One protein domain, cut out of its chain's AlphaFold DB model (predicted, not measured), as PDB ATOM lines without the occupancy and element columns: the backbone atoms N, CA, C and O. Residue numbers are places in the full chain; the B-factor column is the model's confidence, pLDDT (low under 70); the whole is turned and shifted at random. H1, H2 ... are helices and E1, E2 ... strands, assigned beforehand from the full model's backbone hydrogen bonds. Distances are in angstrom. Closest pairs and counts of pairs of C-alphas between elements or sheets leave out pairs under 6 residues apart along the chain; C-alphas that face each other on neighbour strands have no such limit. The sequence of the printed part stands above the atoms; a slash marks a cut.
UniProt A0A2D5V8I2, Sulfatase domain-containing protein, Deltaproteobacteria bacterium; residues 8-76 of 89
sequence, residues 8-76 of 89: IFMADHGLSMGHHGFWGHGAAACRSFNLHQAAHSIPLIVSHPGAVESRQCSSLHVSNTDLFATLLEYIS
ATOM      1  N   ILE A   8      14.610  34.789  41.551       97.12
ATOM      2  CA  ILE A   8      13.327  34.090  41.438       97.12
ATOM      3  C   ILE A   8      13.056  33.840  39.958       97.12
ATOM      4  O   ILE A   8      12.981  34.777  39.166       97.12
ATOM      5  N   PHE A   9      12.912  32.572  39.586       97.50
ATOM      6  CA  PHE A   9      12.492  32.153  38.256       97.50
ATOM      7  C   PHE A   9      11.089  31.556  38.340       97.50
ATOM      8  O   PHE A   9      10.876  30.566  39.042       97.50
ATOM      9  N   MET A  10      10.142  32.152  37.616       97.44
ATOM     10  CA  MET A  10       8.758  31.689  37.552       97.44
ATOM     11  C   MET A  10       8.092  32.072  36.228       97.44
ATOM     12  O   MET A  10       8.622  32.896  35.482       97.44
ATOM     13  N   ALA A  11       6.925  31.490  35.959       95.44
ATOM     14  CA  ALA A  11       6.032  31.922  34.883       95.44
ATOM     15  C   ALA A  11       4.803  32.645  35.458       95.44
ATOM     16  O   ALA A  11       4.474  32.498  36.629       95.44
ATOM     17  N   ASP A  12       4.097  33.414  34.640       92.94
ATOM     18  CA  ASP A  12       2.836  34.055  35.017       92.94
ATOM     19  C   ASP A  12       1.656  33.070  35.000       92.94
ATOM     20  O   ASP A  12       0.773  33.144  35.856       92.94
ATOM     21  N   HIS A  13       1.663  32.115  34.068       93.06
ATOM     22  CA  HIS A  13       0.655  31.064  33.951       93.06
ATOM     23  C   HIS A  13       1.212  29.776  33.324       93.06
ATOM     24  O   HIS A  13       2.244  29.767  32.651       93.06
ATOM     25  N   GLY A  14       0.487  28.670  33.505       92.44
ATOM     26  CA  GLY A  14       0.765  27.412  32.815       92.44
ATOM     27  C   GLY A  14       0.266  27.420  31.365       92.44
ATOM     28  O   GLY A  14      -0.314  28.391  30.873       92.44
ATOM     29  N   LEU A  15       0.462  26.302  30.669       91.12
ATOM     30  CA  LEU A  15       0.058  26.137  29.277       91.12
ATOM     31  C   LEU A  15      -0.505  24.733  29.042       91.12
ATOM     32  O   LEU A  15       0.175  23.721  29.217       91.12
ATOM     33  N   SER A  16      -1.749  24.664  28.574       91.44
ATOM     34  CA  SER A  16      -2.308  23.408  28.078       91.44
ATOM     35  C   SER A  16      -1.925  23.196  26.617       91.44
ATOM     36  O   SER A  16      -2.098  24.084  25.783       91.44
ATOM     37  N   MET A  17      -1.413  22.005  26.311       91.69
ATOM     38  CA  MET A  17      -0.971  21.593  24.975       91.69
ATOM     39  C   MET A  17      -1.735  20.337  24.534       91.69
ATOM     40  O   MET A  17      -1.147  19.306  24.229       91.69
ATOM     41  N   GLY A  18      -3.066  20.390  24.616       89.50
ATOM     42  CA  GLY A  18      -3.962  19.267  24.325       89.50
ATOM     43  C   GLY A  18      -4.484  18.525  25.558       89.50
ATOM     44  O   GLY A  18      -5.348  17.657  25.416       89.50
ATOM     45  N   HIS A  19      -4.033  18.876  26.770       91.00
ATOM     46  CA  HIS A  19      -4.570  18.327  28.021       91.00
ATOM     47  C   HIS A  19      -6.084  18.544  28.093       91.00
ATOM     48  O   HIS A  19      -6.554  19.678  28.010       91.00
ATOM     49  N   HIS A  20      -6.849  17.459  28.226       88.25
ATOM     50  CA  HIS A  20      -8.320  17.487  28.262       88.25
ATOM     51  C   HIS A  20      -8.970  18.218  27.065       88.25
ATOM     52  O   HIS A  20     -10.079  18.729  27.172       88.25
ATOM     53  N   GLY A  21      -8.281  18.282  25.919       87.75
ATOM     54  CA  GLY A  21      -8.745  19.007  24.732       87.75
ATOM     55  C   GLY A  21      -8.521  20.525  24.776       87.75
ATOM     56  O   GLY A  21      -8.921  21.217  23.837       87.75
ATOM     57  N   PHE A  22      -7.865  21.051  25.816       87.81
ATOM     58  CA  PHE A  22      -7.523  22.467  25.928       87.81
ATOM     59  C   PHE A  22      -6.171  22.798  25.299       87.81
ATOM     60  O   PHE A  22      -5.183  22.081  25.464       87.81
ATOM     61  N   TRP A  23      -6.125  23.954  24.638       87.88
ATOM     62  CA  TRP A  23      -4.924  24.565  24.079       87.88
ATOM     63  C   TRP A  23      -4.857  26.022  24.530       87.88
ATOM     64  O   TRP A  23      -5.865  26.725  24.436       87.88
ATOM     65  N   GLY A  24      -3.695  26.467  25.004       85.19
ATOM     66  CA  GLY A  24      -3.503  27.830  25.506       85.19
ATOM     67  C   GLY A  24      -3.440  27.922  27.035       85.19
ATOM     68  O   GLY A  24      -3.472  26.912  27.747       85.19
ATOM     69  N   HIS A  25      -3.315  29.154  27.529       82.44
ATOM     70  CA  HIS A  25      -3.340  29.470  28.958       82.44
ATOM     71  C   HIS A  25      -4.781  29.506  29.503       82.44
ATOM     72  O   HIS A  25      -5.743  29.534  28.734       82.44
ATOM     73  N   GLY A  26      -4.941  29.511  30.832       75.69
ATOM     74  CA  GLY A  26      -6.231  29.279  31.507       75.69
ATOM     75  C   GLY A  26      -7.387  30.182  31.057       75.69
ATOM     76  O   GLY A  26      -8.511  29.710  30.899       75.69
ATOM     77  N   ALA A  27      -7.104  31.460  30.796       70.62
ATOM     78  CA  ALA A  27      -8.099  32.460  30.395       70.62
ATOM     79  C   ALA A  27      -8.267  32.644  28.872       70.62
ATOM     80  O   ALA A  27      -9.273  33.206  28.453       70.62
ATOM     81  N   ALA A  28      -7.323  32.179  28.040       62.12
ATOM     82  CA  ALA A  28      -7.407  32.303  26.574       62.12
ATOM     83  C   ALA A  28      -7.551  30.961  25.853       62.12
ATOM     84  O   ALA A  28      -7.290  30.859  24.652       62.12
ATOM     85  N   ALA A  29      -7.969  29.912  26.559       62.62
ATOM     86  CA  ALA A  29      -8.282  28.664  25.895       62.62
ATOM     87  C   ALA A  29      -9.503  28.860  24.975       62.62
ATOM     88  O   ALA A  29     -10.573  29.287  25.404       62.62
ATOM     89  N   CYS A  30      -9.326  28.517  23.695       54.91
ATOM     90  CA  CYS A  30     -10.204  28.795  22.543       54.91
ATOM     91  C   CYS A  30     -11.692  28.392  22.701       54.91
ATOM     92  O   CYS A  30     -12.514  28.729  21.850       54.91
ATOM     93  N   ARG A  31     -12.070  27.667  23.764       53.53
ATOM     94  CA  ARG A  31     -13.432  27.147  23.964       53.53
ATOM     95  C   ARG A  31     -14.016  27.266  25.383       53.53
ATOM     96  O   ARG A  31     -15.207  27.010  25.512       53.53
ATOM     97  N   SER A  32     -13.247  27.620  26.421       62.59
ATOM     98  CA  SER A  32     -13.741  27.820  27.806       62.59
ATOM     99  C   SER A  32     -12.621  28.309  28.737       62.59
ATOM    100  O   SER A  32     -11.448  28.129  28.414       62.59
ATOM    101  N   PHE A  33     -12.964  28.822  29.926       73.69
ATOM    102  CA  PHE A  33     -12.008  28.951  31.033       73.69
ATOM    103  C   PHE A  33     -11.493  27.562  31.429       73.69
ATOM    104  O   PHE A  33     -12.269  26.659  31.750       73.69
ATOM    105  N   ASN A  34     -10.178  27.383  31.392       83.81
ATOM    106  CA  ASN A  34      -9.523  26.110  31.655       83.81
ATOM    107  C   ASN A  34      -8.893  26.121  33.047       83.81
ATOM    108  O   ASN A  34      -7.817  26.685  33.198       83.81
ATOM    109  N   LEU A  35      -9.529  25.459  34.020       87.94
ATOM    110  CA  LEU A  35      -9.076  25.346  35.418       87.94
ATOM    111  C   LEU A  35      -8.191  24.126  35.707       87.94
ATOM    112  O   LEU A  35      -7.860  23.858  36.860       87.94
ATOM    113  N   HIS A  36      -7.786  23.372  34.685       90.94
ATOM    114  CA  HIS A  36      -6.916  22.222  34.900       90.94
ATOM    115  C   HIS A  36      -5.507  22.651  35.316       90.94
ATOM    116  O   HIS A  36      -5.014  23.724  34.956       90.94
ATOM    117  N   GLN A  37      -4.837  21.753  36.039       92.31
ATOM    118  CA  GLN A  37      -3.506  21.972  36.597       92.31
ATOM    119  C   GLN A  37      -2.495  22.442  35.546       92.31
ATOM    120  O   GLN A  37      -1.717  23.345  35.827       92.31
ATOM    121  N   ALA A  38      -2.531  21.906  34.324       91.69
ATOM    122  CA  ALA A  38      -1.594  22.290  33.266       91.69
ATOM    123  C   ALA A  38      -1.621  23.794  32.922       91.69
ATOM    124  O   ALA A  38      -0.620  24.324  32.455       91.69
ATOM    125  N   ALA A  39      -2.740  24.490  33.146       91.38
ATOM    126  CA  ALA A  39      -2.866  25.926  32.895       91.38
ATOM    127  C   ALA A  39      -2.479  26.813  34.096       91.38
ATOM    128  O   ALA A  39      -2.313  28.017  33.918       91.38
ATOM    129  N   HIS A  40      -2.325  26.238  35.294       91.62
ATOM    130  CA  HIS A  40      -2.165  26.982  36.554       91.62
ATOM    131  C   HIS A  40      -0.936  26.581  37.371       91.62
ATOM    132  O   HIS A  40      -0.479  27.344  38.215       91.62
ATOM    133  N   SER A  41      -0.390  25.393  37.130       93.88
ATOM    134  CA  SER A  41       0.855  24.939  37.732       93.88
ATOM    135  C   SER A  41       2.015  25.478  36.907       93.88
ATOM    136  O   SER A  41       2.155  25.164  35.724       93.88
ATOM    137  N   ILE A  42       2.820  26.320  37.542       95.88
ATOM    138  CA  ILE A  42       3.971  26.994  36.947       95.88
ATOM    139  C   ILE A  42       5.270  26.533  37.616       95.88
ATOM    140  O   ILE A  42       5.237  26.052  38.753       95.88
ATOM    141  N   PRO A  43       6.431  26.695  36.960       96.44
ATOM    142  CA  PRO A  43       7.705  26.566  37.650       96.44
ATOM    143  C   PRO A  43       7.869  27.691  38.680       96.44
ATOM    144  O   PRO A  43       7.508  28.836  38.415       96.44
ATOM    145  N   LEU A  44       8.471  27.363  39.821       97.69
ATOM    146  CA  LEU A  44       8.977  28.325  40.793       97.69
ATOM    147  C   LEU A  44      10.317  27.810  41.320       97.69
ATOM    148  O   LEU A  44      10.382  26.748  41.938       97.69
ATOM    149  N   ILE A  45      11.387  28.553  41.053       97.44
ATOM    150  CA  ILE A  45      12.734  28.269  41.555       97.44
ATOM    151  C   ILE A  45      13.245  29.533  42.235       97.44
ATOM    152  O   ILE A  45      13.233  30.609  41.638       97.44
ATOM    153  N   VAL A  46      13.706  29.392  43.475       96.81
ATOM    154  CA  VAL A  46      14.236  30.492  44.286       96.81
ATOM    155  C   VAL A  46      15.667  30.159  44.694       96.81
ATOM    156  O   VAL A  46      15.945  29.043  45.127       96.81
ATOM    157  N   SER A  47      16.578  31.118  44.541       96.06
ATOM    158  CA  SER A  47      17.983  30.972  44.918       96.06
ATOM    159  C   SER A  47      18.498  32.244  45.577       96.06
ATOM    160  O   SER A  47      18.359  33.337  45.028       96.06
ATOM    161  N   HIS A  48      19.118  32.085  46.743       95.94
ATOM    162  CA  HIS A  48      19.900  33.127  47.393       95.94
ATOM    163  C   HIS A  48      20.960  32.466  48.289       95.94
ATOM    164  O   HIS A  48      20.618  31.932  49.349       95.94
ATOM    165  N   PRO A  49      22.241  32.463  47.878       94.56
ATOM    166  CA  PRO A  49      23.329  31.895  48.667       94.56
ATOM    167  C   PRO A  49      23.355  32.434  50.103       94.56
ATOM    168  O   PRO A  49      23.393  33.638  50.316       94.56
ATOM    169  N   GLY A  50      23.344  31.535  51.091       90.75
ATOM    170  CA  GLY A  50      23.412  31.887  52.515       90.75
ATOM    171  C   GLY A  50      22.066  32.179  53.188       90.75
ATOM    172  O   GLY A  50      22.008  32.145  54.413       90.75
ATOM    173  N   ALA A  51      20.992  32.390  52.421       92.06
ATOM    174  CA  ALA A  51      19.656  32.654  52.962       92.06
ATOM    175  C   ALA A  51      18.612  31.598  52.564       92.06
ATOM    176  O   ALA A  51      17.730  31.277  53.356       92.06
ATOM    177  N   VAL A  52      18.724  31.025  51.361       94.06
ATOM    178  CA  VAL A  52      17.868  29.931  50.881       94.06
ATOM    179  C   VAL A  52      18.705  28.663  50.767       94.06
ATOM    180  O   VAL A  52      19.754  28.651  50.119       94.06
ATOM    181  N   GLU A  53      18.242  27.584  51.394       94.44
ATOM    182  CA  GLU A  53      18.947  26.306  51.364       94.44
ATOM    183  C   GLU A  53      18.930  25.699  49.953       94.44
ATOM    184  O   GLU A  53      17.894  25.589  49.293       94.44
ATOM    185  N   SER A  54      20.105  25.307  49.461       94.12
ATOM    186  CA  SER A  54      20.246  24.793  48.099       94.12
ATOM    187  C   SER A  54      19.637  23.398  47.943       94.12
ATOM    188  O   SER A  54      19.749  22.571  48.843       94.12
ATOM    189  N   ARG A  55      19.122  23.094  46.742       94.62
ATOM    190  CA  ARG A  55      18.628  21.756  46.344       94.62
ATOM    191  C   ARG A  55      17.456  21.231  47.181       94.62
ATOM    192  O   ARG A  55      17.239  20.022  47.228       94.62
ATOM    193  N   GLN A  56      16.688  22.120  47.799       96.00
ATOM    194  CA  GLN A  56      15.445  21.745  48.459       96.00
ATOM    195  C   GLN A  56      14.262  21.732  47.489       96.00
ATOM    196  O   GLN A  56      14.194  22.512  46.538       96.00
ATOM    197  N   CYS A  57      13.308  20.843  47.762       96.81
ATOM    198  CA  CYS A  57      12.004  20.806  47.110       96.81
ATOM    199  C   CYS A  57      10.921  20.885  48.187       96.81
ATOM    200  O   CYS A  57      11.005  20.195  49.200       96.81
ATOM    201  N   SER A  58       9.899  21.704  47.951       95.62
ATOM    202  CA  SER A  58       8.741  21.838  48.836       95.62
ATOM    203  C   SER A  58       7.490  21.313  48.142       95.62
ATOM    204  O   SER A  58       7.318  21.501  46.940       95.62
ATOM    205  N   SER A  59       6.610  20.668  48.907       96.50
ATOM    206  CA  SER A  59       5.278  20.247  48.460       96.50
ATOM    207  C   SER A  59       4.171  21.205  48.914       96.50
ATOM    208  O   SER A  59       2.992  20.866  48.813       96.50
ATOM    209  N   LEU A  60       4.526  22.363  49.484       96.81
ATOM    210  CA  LEU A  60       3.551  23.383  49.863       96.81
ATOM    211  C   LEU A  60       2.894  23.965  48.611       96.81
ATOM    212  O   LEU A  60       3.568  24.310  47.643       96.81
ATOM    213  N   HIS A  61       1.570  24.098  48.654       95.88
ATOM    214  CA  HIS A  61       0.838  24.823  47.627       95.88
ATOM    215  C   HIS A  61       1.060  26.317  47.826       95.88
ATOM    216  O   HIS A  61       0.792  26.844  48.903       95.88
ATOM    217  N   VAL A  62       1.540  26.971  46.777       97.00
ATOM    218  CA  VAL A  62       1.810  28.409  46.736       97.00
ATOM    219  C   VAL A  62       1.231  28.994  45.454       97.00
ATOM    220  O   VAL A  62       0.972  28.271  44.486       97.00
ATOM    221  N   SER A  63       1.023  30.304  45.455       95.44
ATOM    222  CA  SER A  63       0.454  31.081  44.360       95.44
ATOM    223  C   SER A  63       1.325  32.299  44.053       95.44
ATOM    224  O   SER A  63       2.034  32.819  44.913       95.44
ATOM    225  N   ASN A  64       1.219  32.826  42.832       94.69
ATOM    226  CA  ASN A  64       1.907  34.057  42.418       94.69
ATOM    227  C   ASN A  64       1.553  35.255  43.307       94.69
ATOM    228  O   ASN A  64       2.348  36.181  43.455       94.69
ATOM    229  N   THR A  65       0.366  35.227  43.914       94.94
ATOM    230  CA  THR A  65      -0.111  36.247  44.854       94.94
ATOM    231  C   THR A  65       0.708  36.314  46.138       94.94
ATOM    232  O   THR A  65       0.749  37.366  46.772       94.94
ATOM    233  N   ASP A  66       1.390  35.230  46.507       96.12
ATOM    234  CA  ASP A  66       2.167  35.159  47.745       96.12
ATOM    235  C   ASP A  66       3.470  35.964  47.627       96.12
ATOM    236  O   ASP A  66       3.979  36.487  48.619       96.12
ATOM    237  N   LEU A  67       3.968  36.145  46.396       95.06
ATOM    238  CA  LEU A  67       5.270  36.741  46.106       95.06
ATOM    239  C   LEU A  67       5.448  38.123  46.742       95.06
ATOM    240  O   LEU A  67       6.508  38.416  47.287       95.06
ATOM    241  N   PHE A  68       4.419  38.972  46.691       93.75
ATOM    242  CA  PHE A  68       4.507  40.329  47.228       93.75
ATOM    243  C   PHE A  68       4.737  40.330  48.743       93.75
ATOM    244  O   PHE A  68       5.668  40.973  49.227       93.75
ATOM    245  N   ALA A  69       3.917  39.580  49.484       93.25
ATOM    246  CA  ALA A  69       4.043  39.480  50.933       93.25
ATOM    247  C   ALA A  69       5.366  38.807  51.328       93.25
ATOM    248  O   ALA A  69       6.069  39.317  52.200       93.25
ATOM    249  N   THR A  70       5.752  37.732  50.628       94.94
ATOM    250  CA  THR A  70       7.028  37.041  50.850       94.94
ATOM    251  C   THR A  70       8.220  37.970  50.644       94.94
ATOM    252  O   THR A  70       9.129  37.967  51.465       94.94
ATOM    253  N   LEU A  71       8.228  38.794  49.591       95.31
ATOM    254  CA  LEU A  71       9.326  39.728  49.335       95.31
ATOM    255  C   LEU A  71       9.439  40.796  50.420       95.31
ATOM    256  O   LEU A  71      10.553  41.089  50.845       95.31
ATOM    257  N   LEU A  72       8.315  41.356  50.877       94.69
ATOM    258  CA  LEU A  72       8.302  42.347  51.955       94.69
ATOM    259  C   LEU A  72       8.856  41.776  53.261       94.69
ATOM    260  O   LEU A  72       9.706  42.404  53.893       94.69
ATOM    261  N   GLU A  73       8.412  40.576  53.635       93.56
ATOM    262  CA  GLU A  73       8.931  39.870  54.805       93.56
ATOM    263  C   GLU A  73      10.426  39.568  54.648       93.56
ATOM    264  O   GLU A  73      11.215  39.862  55.549       93.56
ATOM    265  N   TYR A  74      10.835  39.088  53.471       94.75
ATOM    266  CA  TYR A  74      12.219  38.740  53.161       94.75
ATOM    267  C   TYR A  74      13.185  39.924  53.320       94.75
ATOM    268  O   TYR A  74      14.278  39.772  53.864       94.75
ATOM    269  N   ILE A  75      12.778  41.122  52.885       93.81
ATOM    270  CA  ILE A  75      13.572  42.357  53.021       93.81
ATOM    271  C   ILE A  75      13.284  43.120  54.324       93.81
ATOM    272  O   ILE A  75      13.779  44.233  54.506       93.81
ATOM    273  N   SER A  76      12.503  42.535  55.241       92.81
ATOM    274  CA  SER A  76      12.125  43.123  56.535       92.81
ATOM    275  C   SER A  76      11.422  44.489  56.438       92.81
ATOM    276  O   SER A  76      11.580  45.348  57.310       92.81
TER     277      SER A  76
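AT A GLANCE: This is residues 8 to 76 of the 89 residues of the protein "Sulfatase domain-containing protein" of Deltaproteobacteria bacterium (UniProt A0A2D5V8I2). Little regular structure is here: a loose, elongated chain of loops, with a short pair of strands, E1 and E2, and a looped lobe toward one end with tiny H1 beside it. Residues 68 to 73 of H2 stick out. The 69 printed residues run E1, H1, E2, H2; the class is mixed, with 20 residues in named elements. The radius of gyration of the C-alphas is 15.1 A, and the spans are 46 by 24 by 17 A.

HOW THE PARTS SIT: Start at E1, residues 8 to 10; it is antiparallel to E2, residues 44 to 47, at 167 degrees, with N 9 and O 45 2.9 A apart, within hydrogen-bond range. Residues 16 to 17 pair antiparallel with 23 to 24. H1, residues 37 to 40, is apart from H2, residues 66 to 74. H1 is too short for an O i to N i+4 pair; in H2 every such pair is within hydrogen-bond range.

IN THESE COORDINATES: Find C-alpha 8 at (13.327, 34.090, 41.438), where E1 begins. E2 spans 10.3 A; H2 runs 12.0 A to C-alpha 74 at (12.219, 38.740, 53.161).

THE WHOLE: The printed part has no cut. The links E1 to H1 and E2 to H2 are long. Residues 28 to 32 are under pLDDT 70.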